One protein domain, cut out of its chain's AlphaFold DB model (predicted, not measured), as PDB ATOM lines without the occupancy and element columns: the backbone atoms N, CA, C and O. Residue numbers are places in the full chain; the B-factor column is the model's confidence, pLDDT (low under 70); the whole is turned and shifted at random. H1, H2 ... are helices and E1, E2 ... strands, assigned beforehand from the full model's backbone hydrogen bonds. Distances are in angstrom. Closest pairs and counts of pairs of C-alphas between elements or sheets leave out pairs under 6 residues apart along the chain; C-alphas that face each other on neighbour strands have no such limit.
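This is residues 4 to 62 of the 64 residues of an uncharacterized protein of Firmicutes bacterium CAG:129 (UniProt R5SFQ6). A two-ended rod: helices H1 and H3 run side by side at one end, and a small three-stranded sheet with the short helix H2 over it makes the other. The printed part has 59 residues, with H1, E1, E2, H2, E3, H3 along it; the sheet's order is E2 E1 E3, antiparallel, and the class is mixed. It is loose, radius of gyration of the C-alphas 14.0 A, spanning 42 by 20 by 10 A.

Start at H1, residues 4 to 15, which touches H3, residues 50 to 61, at a shallow tilt of 27 degrees, opposite ways; the closest C-alphas, Ile 10 and Leu 52, are 6.5 A apart. E1, residues 19 to 23, forms a hairpin with E2, residues 29 to 33; look for N 20 and O 32, 2.8 A, within hydrogen-bond range. E3, residues 43 to 47, is E1's other antiparallel neighbour, with N 21 and O 46 at 2.8 A. H2, residues 34 to 39, is on this sheet, its Leu 34 C-alpha 6.3 A from that of Leu 20, the closest pair with E1. E2, H2 and E3 make a split strand-helix-strand unit, two strands of one sheet with a helix between them along the chain and another strand, E1, between them in the sheet; its crossover is right-handed. In H1, H2 and H3 every O i to N i+4 pair is within hydrogen-bond range.

Find C-alpha 4 at (150.816, 125.989, 90.867), where H1 begins its 16.5 A; H3, 15.8 A, ends at C-alpha 61, (142.245, 136.666, 83.429).

The farthest C-alphas, His 4 and Gln 26, are 43.2 A apart. The printed part has no cut, and its links are tight. Confidence is under 70 at residues 50 to 51 and 62.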
ATOM      1  N   HIS A   4     150.369 126.503  89.573       83.00
ATOM      2  CA  HIS A   4     150.816 125.989  90.867       83.00
ATOM      3  C   HIS A   4     151.664 126.988  91.677       83.00
ATOM      4  O   HIS A   4     151.767 126.858  92.894       83.00
ATOM      5  N   GLU A   5     152.314 127.953  91.023       82.25
ATOM      6  CA  GLU A   5     153.047 129.030  91.698       82.25
ATOM      7  C   GLU A   5     152.052 130.049  92.257       82.25
ATOM      8  O   GLU A   5     152.147 130.425  93.421       82.25
ATOM      9  N   ILE A   6     151.032 130.395  91.467       80.25
ATOM     10  CA  ILE A   6     149.964 131.306  91.888       80.25
ATOM     11  C   ILE A   6     149.166 130.714  93.062       80.25
ATOM     12  O   ILE A   6     148.873 131.418  94.024       80.25
ATOM     13  N   GLU A   7     148.858 129.412  93.041       83.50
ATOM     14  CA  GLU A   7     148.185 128.733  94.160       83.50
ATOM     15  C   GLU A   7     148.999 128.794  95.464       83.50
ATOM     16  O   GLU A   7     148.428 129.035  96.529       83.50
ATOM     17  N   ARG A   8     150.331 128.645  95.395       85.06
ATOM     18  CA  ARG A   8     151.206 128.787  96.572       85.06
ATOM     19  C   ARG A   8     151.234 130.215  97.102       85.06
ATOM     20  O   ARG A   8     151.193 130.403  98.318       85.06
ATOM     21  N   ASP A   9     151.283 131.206  96.218       80.94
ATOM     22  CA  ASP A   9     151.286 132.615  96.619       80.94
ATOM     23  C   ASP A   9     149.946 133.012  97.258       80.94
ATOM     24  O   ASP A   9     149.917 133.691  98.289       80.94
ATOM     25  N   ILE A  10     148.830 132.486  96.737       80.81
ATOM     26  CA  ILE A  10     147.506 132.614  97.358       80.81
ATOM     27  C   ILE A  10     147.489 131.973  98.754       80.81
ATOM     28  O   ILE A  10     146.978 132.577  99.700       80.81
ATOM     29  N   GLU A  11     148.031 130.765  98.926       83.75
ATOM     30  CA  GLU A  11     148.106 130.109 100.241       83.75
ATOM     31  C   GLU A  11     148.966 130.889 101.240       83.75
ATOM     32  O   GLU A  11     148.582 131.021 102.409       83.75
ATOM     33  N   ALA A  12     150.090 131.449 100.792       82.50
ATOM     34  CA  ALA A  12     150.952 132.286 101.617       82.50
ATOM     35  C   ALA A  12     150.218 133.551 102.088       82.50
ATOM     36  O   ALA A  12     150.232 133.861 103.283       82.50
ATOM     37  N   LEU A  13     149.499 134.231 101.189       77.19
ATOM     38  CA  LEU A  13     148.695 135.405 101.533       77.19
ATOM     39  C   LEU A  13     147.536 135.065 102.467       77.19
ATOM     40  O   LEU A  13     147.328 135.764 103.457       77.19
ATOM     41  N   LYS A  14     146.819 133.964 102.225       78.44
ATOM     42  CA  LYS A  14     145.743 133.500 103.118       78.44
ATOM     43  C   LYS A  14     146.248 133.124 104.512       78.44
ATOM     44  O   LYS A  14     145.484 133.200 105.470       78.44
ATOM     45  N   SER A  15     147.508 132.705 104.617       81.69
ATOM     46  CA  SER A  15     148.160 132.380 105.890       81.69
ATOM     47  C   SER A  15     148.716 133.616 106.601       81.69
ATOM     48  O   SER A  15     149.021 133.557 107.794       81.69
ATOM     49  N   SER A  16     148.854 134.737 105.889       77.06
ATOM     50  CA  SER A  16     149.300 135.994 106.475       77.06
ATOM     51  C   SER A  16     148.209 136.607 107.369       77.06
ATOM     52  O   SER A  16     147.012 136.456 107.104       77.06
ATOM     53  N   PRO A  17     148.581 137.292 108.466       77.69
ATOM     54  CA  PRO A  17     147.610 137.985 109.299       77.69
ATOM     55  C   PRO A  17     146.868 139.058 108.506       77.69
ATOM     56  O   PRO A  17     147.485 139.849 107.799       77.69
ATOM     57  N   LEU A  18     145.553 139.141 108.707       80.31
ATOM     58  CA  LEU A  18     144.703 140.140 108.065       80.31
ATOM     59  C   LEU A  18     145.246 141.565 108.279       80.31
ATOM     60  O   LEU A  18     145.355 142.041 109.420       80.31
ATOM     61  N   VAL A  19     145.538 142.256 107.177       87.19
ATOM     62  CA  VAL A  19     145.966 143.656 107.179       87.19
ATOM     63  C   VAL A  19     144.767 144.548 106.889       87.19
ATOM     64  O   VAL A  19     144.030 144.371 105.922       87.19
ATOM     65  N   LEU A  20     144.560 145.530 107.755       90.31
ATOM     66  CA  LEU A  20     143.487 146.505 107.667       90.31
ATOM     67  C   LEU A  20     144.060 147.865 107.303       90.31
ATOM     68  O   LEU A  20     145.052 148.309 107.880       90.31
ATOM     69  N   VAL A  21     143.383 148.576 106.412       92.69
ATOM     70  CA  VAL A  21     143.586 150.006 106.237       92.69
ATOM     71  C   VAL A  21     142.714 150.735 107.254       92.69
ATOM     72  O   VAL A  21     141.483 150.678 107.209       92.69
ATOM     73  N   CYS A  22     143.361 151.426 108.188       95.25
ATOM     74  CA  CYS A  22     142.707 152.206 109.230       95.25
ATOM     75  C   CYS A  22     143.090 153.690 109.137       95.25
ATOM     76  O   CYS A  22     144.175 154.054 108.670       95.25
ATOM     77  N   ARG A  23     142.206 154.569 109.617       97.19
ATOM     78  CA  ARG A  23     142.477 155.992 109.829       97.19
ATOM     79  C   ARG A  23     142.841 156.232 111.291       97.19
ATOM     80  O   ARG A  23     142.057 155.943 112.190       97.19
ATOM     81  N   THR A  24     144.024 156.784 111.534       96.12
ATOM     82  CA  THR A  24     144.491 157.107 112.885       96.12
ATOM     83  C   THR A  24     143.695 158.265 113.495       96.12
ATOM     84  O   THR A  24     143.107 159.057 112.752       96.12
ATOM     85  N   PRO A  25     143.746 158.465 114.827       96.19
ATOM     86  CA  PRO A  25     143.139 159.634 115.472       96.19
ATOM     87  C   PRO A  25     143.651 160.984 114.942       96.19
ATOM     88  O   PRO A  25     142.960 161.990 115.033       96.19
ATOM     89  N   GLN A  26     144.850 161.012 114.348       95.88
ATOM     90  CA  GLN A  26     145.410 162.207 113.698       95.88
ATOM     91  C   GLN A  26     144.938 162.379 112.240       95.88
ATOM     92  O   GLN A  26     145.454 163.233 111.525       95.88
ATOM     93  N   GLY A  27     144.019 161.535 111.763       95.25
ATOM     94  CA  GLY A  27     143.459 161.583 110.411       95.25
ATOM     95  C   GLY A  27     144.306 160.913 109.325       95.25
ATOM     96  O   GLY A  27     143.933 160.977 108.155       95.25
ATOM     97  N   ARG A  28     145.424 160.252 109.662       96.06
ATOM     98  CA  ARG A  28     146.295 159.598 108.667       96.06
ATOM     99  C   ARG A  28     145.775 158.212 108.308       96.06
ATOM    100  O   ARG A  28     145.392 157.464 109.198       96.06
ATOM    101  N   VAL A  29     145.825 157.842 107.033       95.19
ATOM    102  CA  VAL A  29     145.473 156.491 106.569       95.19
ATOM    103  C   VAL A  29     146.719 155.606 106.588       95.19
ATOM    104  O   VAL A  29     147.761 156.006 106.068       95.19
ATOM    105  N   LYS A  30     146.637 154.435 107.226       93.44
ATOM    106  CA  LYS A  30     147.735 153.463 107.323       93.44
ATOM    107  C   LYS A  30     147.220 152.026 107.295       93.44
ATOM    108  O   LYS A  30     146.230 151.718 107.954       93.44
ATOM    109  N   ALA A  31     147.951 151.156 106.603       91.69
ATOM    110  CA  ALA A  31     147.792 149.710 106.704       91.69
ATOM    111  C   ALA A  31     148.424 149.195 108.011       91.69
ATOM    112  O   ALA A  31     149.524 149.616 108.381       91.69
ATOM    113  N   MET A  32     147.720 148.332 108.739       92.38
ATOM    114  CA  MET A  32     148.168 147.742 110.001       92.38
ATOM    115  C   MET A  32     147.360 146.488 110.359       92.38
ATOM    116  O   MET A  32     146.311 146.234 109.779       92.38
ATOM    117  N   SER A  33     147.811 145.707 111.342       91.38
ATOM    118  CA  SER A  33     147.032 144.569 111.846       91.38
ATOM    119  C   SER A  33     145.768 145.017 112.590       91.38
ATOM    120  O   SER A  33     145.699 146.136 113.111       91.38
ATOM    121  N   LEU A  34     144.793 144.109 112.723       90.00
ATOM    122  CA  LEU A  34     143.602 144.320 113.557       90.00
ATOM    123  C   LEU A  34     143.971 144.768 114.976       90.00
ATOM    124  O   LEU A  34     143.449 145.772 115.461       90.00
ATOM    125  N   GLN A  35     144.910 144.063 115.613       92.44
ATOM    126  CA  GLN A  35     145.373 144.393 116.960       92.44
ATOM    127  C   GLN A  35     145.885 145.835 117.032       92.44
ATOM    128  O   GLN A  35     145.487 146.591 117.916       92.44
ATOM    129  N   LYS A  36     146.710 146.258 116.065       93.75
ATOM    130  CA  LYS A  36     147.271 147.609 116.071       93.75
ATOM    131  C   LYS A  36     146.217 148.685 115.824       93.75
ATOM    132  O   LYS A  36     146.295 149.765 116.413       93.75
ATOM    133  N   CYS A  37     145.233 148.395 114.976       93.12
ATOM    134  CA  CYS A  37     144.117 149.298 114.715       93.12
ATOM    135  C   CYS A  37     143.324 149.572 116.005       93.12
ATOM    136  O   CYS A  37     143.077 150.735 116.330       93.12
ATOM    137  N   VAL A  38     143.055 148.531 116.800       93.75
ATOM    138  CA  VAL A  38     142.403 148.650 118.115       93.75
ATOM    139  C   VAL A  38     143.284 149.395 119.123       93.75
ATOM    140  O   VAL A  38     142.837 150.376 119.712       93.75
ATOM    141  N   GLU A  39     144.546 148.988 119.291       96.56
ATOM    142  CA  GLU A  39     145.485 149.595 120.254       96.56
ATOM    143  C   GLU A  39     145.690 151.100 120.038       96.56
ATOM    144  O   GLU A  39     145.938 151.845 120.983       96.56
ATOM    145  N   THR A  40     145.621 151.555 118.787       95.12
ATOM    146  CA  THR A  40     145.832 152.964 118.431       95.12
ATOM    147  C   THR A  40     144.552 153.798 118.455       95.12
ATOM    148  O   THR A  40     144.621 155.000 118.191       95.12
ATOM    149  N   GLY A  41     143.395 153.191 118.741       95.44
ATOM    150  CA  GLY A  41     142.093 153.853 118.638       95.44
ATOM    151  C   GLY A  41     141.777 154.319 117.214       95.44
ATOM    152  O   GLY A  41     141.093 155.325 117.031       95.44
ATOM    153  N   SER A  42     142.332 153.643 116.206       96.38
ATOM    154  CA  SER A  42     142.108 153.978 114.801       96.38
ATOM    155  C   SER A  42     140.732 153.493 114.346       96.38
ATOM    156  O   SER A  42     140.235 152.468 114.809       96.38
ATOM    157  N   SER A  43     140.120 154.203 113.399       95.69
ATOM    158  CA  SER A  43     138.885 153.756 112.756       95.69
ATOM    159  C   SER A  43     139.192 152.885 111.542       95.69
ATOM    160  O   SER A  43     140.009 153.238 110.691       95.69
ATOM    161  N   PHE A  44     138.535 151.731 111.462       93.62
ATOM    162  CA  PHE A  44     138.615 150.843 110.306       93.62
ATOM    163  C   PHE A  44     138.025 151.510 109.055       93.62
ATOM    164  O   PHE A  44     136.987 152.169 109.144       93.62
ATOM    165  N   LEU A  45     138.678 151.328 107.901       91.12
ATOM    166  CA  LEU A  45     138.158 151.750 106.598       91.12
ATOM    167  C   LEU A  45     137.840 150.543 105.706       91.12
ATOM    168  O   LEU A  45     136.689 150.361 105.325       91.12
ATOM    169  N   TYR A  46     138.852 149.742 105.366       87.88
ATOM    170  CA  TYR A  46     138.722 148.557 104.510       87.88
ATOM    171  C   TYR A  46     139.875 147.574 104.761       87.88
ATOM    172  O   TYR A  46     140.865 147.911 105.411       87.88
ATOM    173  N   VAL A  47     139.737 146.333 104.294       87.44
ATOM    174  CA  VAL A  47     140.810 145.327 104.346       87.44
ATOM    175  C   VAL A  47     141.774 145.580 103.189       87.44
ATOM    176  O   VAL A  47     141.320 145.811 102.075       87.44
ATOM    177  N   ALA A  48     143.084 145.535 103.432       83.81
ATOM    178  CA  ALA A  48     144.076 145.588 102.360       83.81
ATOM    179  C   ALA A  48     144.142 144.209 101.679       83.81
ATOM    180  O   ALA A  48     144.890 143.341 102.126       83.81
ATOM    181  N   VAL A  49     143.300 143.988 100.663       74.50
ATOM    182  CA  VAL A  49     143.228 142.726  99.890       74.50
ATOM    183  C   VAL A  49     143.968 142.831  98.547       74.50
ATOM    184  O   VAL A  49     144.016 141.862  97.798       74.50
ATOM    185  N   ASP A  50     144.587 143.982  98.264       69.94
ATOM    186  CA  ASP A  50     145.100 144.359  96.939       69.94
ATOM    187  C   ASP A  50     146.062 143.321  96.324       69.94
ATOM    188  O   ASP A  50     146.026 143.081  95.120       69.94
ATOM    189  N   GLU A  51     146.895 142.661  97.134       68.50
ATOM    190  CA  GLU A  51     147.841 141.641  96.649       68.50
ATOM    191  C   GLU A  51     147.150 140.321  96.266       68.50
ATOM    192  O   GLU A  51     147.561 139.662  95.312       68.50
ATOM    193  N   LEU A  52     146.077 139.945  96.969       72.69
ATOM    194  CA  LEU A  52     145.311 138.738  96.656       72.69
ATOM    195  C   LEU A  52     144.433 138.951  95.419       72.69
ATOM    196  O   LEU A  52     144.357 138.064  94.570       72.69
ATOM    197  N   ASP A  53     143.812 140.124  95.296       77.56
ATOM    198  CA  ASP A  53     142.985 140.469  94.137       77.56
ATOM    199  C   ASP A  53     143.825 140.505  92.851       77.56
ATOM    200  O   ASP A  53     143.411 139.946  91.837       77.56
ATOM    201  N   ALA A  54     145.036 141.074  92.904       75.50
ATOM    202  CA  ALA A  54     145.961 141.090  91.772       75.50
ATOM    203  C   ALA A  54     146.404 139.679  91.347       75.50
ATOM    204  O   ALA A  54     146.423 139.369  90.156       75.50
ATOM    205  N   LEU A  55     146.718 138.798  92.304       74.00
ATOM    206  CA  LEU A  55     147.100 137.415  91.995       74.00
ATOM    207  C   LEU A  55     145.942 136.611  91.403       74.00
ATOM    208  O   LEU A  55     146.154 135.825  90.481       74.00
ATOM    209  N   LEU A  56     144.719 136.806  91.901       79.81
ATOM    210  CA  LEU A  56     143.530 136.152  91.354       79.81
ATOM    211  C   LEU A  56     143.201 136.657  89.946       79.81
ATOM    212  O   LEU A  56     142.882 135.844  89.078       79.81
ATOM    213  N   ASP A  57     143.314 137.964  89.701       80.00
ATOM    214  CA  ASP A  57     143.137 138.545  88.366       80.00
ATOM    215  C   ASP A  57     144.161 137.971  87.378       80.00
ATOM    216  O   ASP A  57     143.790 137.493  86.307       80.00
ATOM    217  N   GLN A  58     145.431 137.874  87.778       79.12
ATOM    218  CA  GLN A  58     146.465 137.251  86.957       79.12
ATOM    219  C   GLN A  58     146.191 135.761  86.692       79.12
ATOM    220  O   GLN A  58     146.393 135.294  85.570       79.12
ATOM    221  N   ALA A  59     145.715 135.007  87.689       76.31
ATOM    222  CA  ALA A  59     145.425 133.578  87.542       76.31
ATOM    223  C   ALA A  59     144.244 133.305  86.602       76.31
ATOM    224  O   ALA A  59     144.272 132.350  85.827       76.31
ATOM    225  N   ILE A  60     143.188 134.115  86.716       81.19
ATOM    226  CA  ILE A  60     141.901 133.885  86.050       81.19
ATOM    227  C   ILE A  60     141.864 134.572  84.685       81.19
ATOM    228  O   ILE A  60     141.410 133.975  83.708       81.19
ATOM    229  N   ASN A  61     142.345 135.813  84.612       81.12
ATOM    230  CA  ASN A  61     142.245 136.666  83.429       81.12
ATOM    231  C   ASN A  61     143.568 136.776  82.653       81.12
ATOM    232  O   ASN A  61     143.563 137.255  81.518       81.12
ATOM    233  N   GLY A  62     144.691 136.306  83.209       69.31
ATOM    234  CA  GLY A  62     146.000 136.332  82.541       69.31
ATOM    235  C   GLY A  62     146.605 137.732  82.403       69.31
ATOM    236  O   GLY A  62     147.537 137.923  81.621       69.31
TER     237      GLY A  62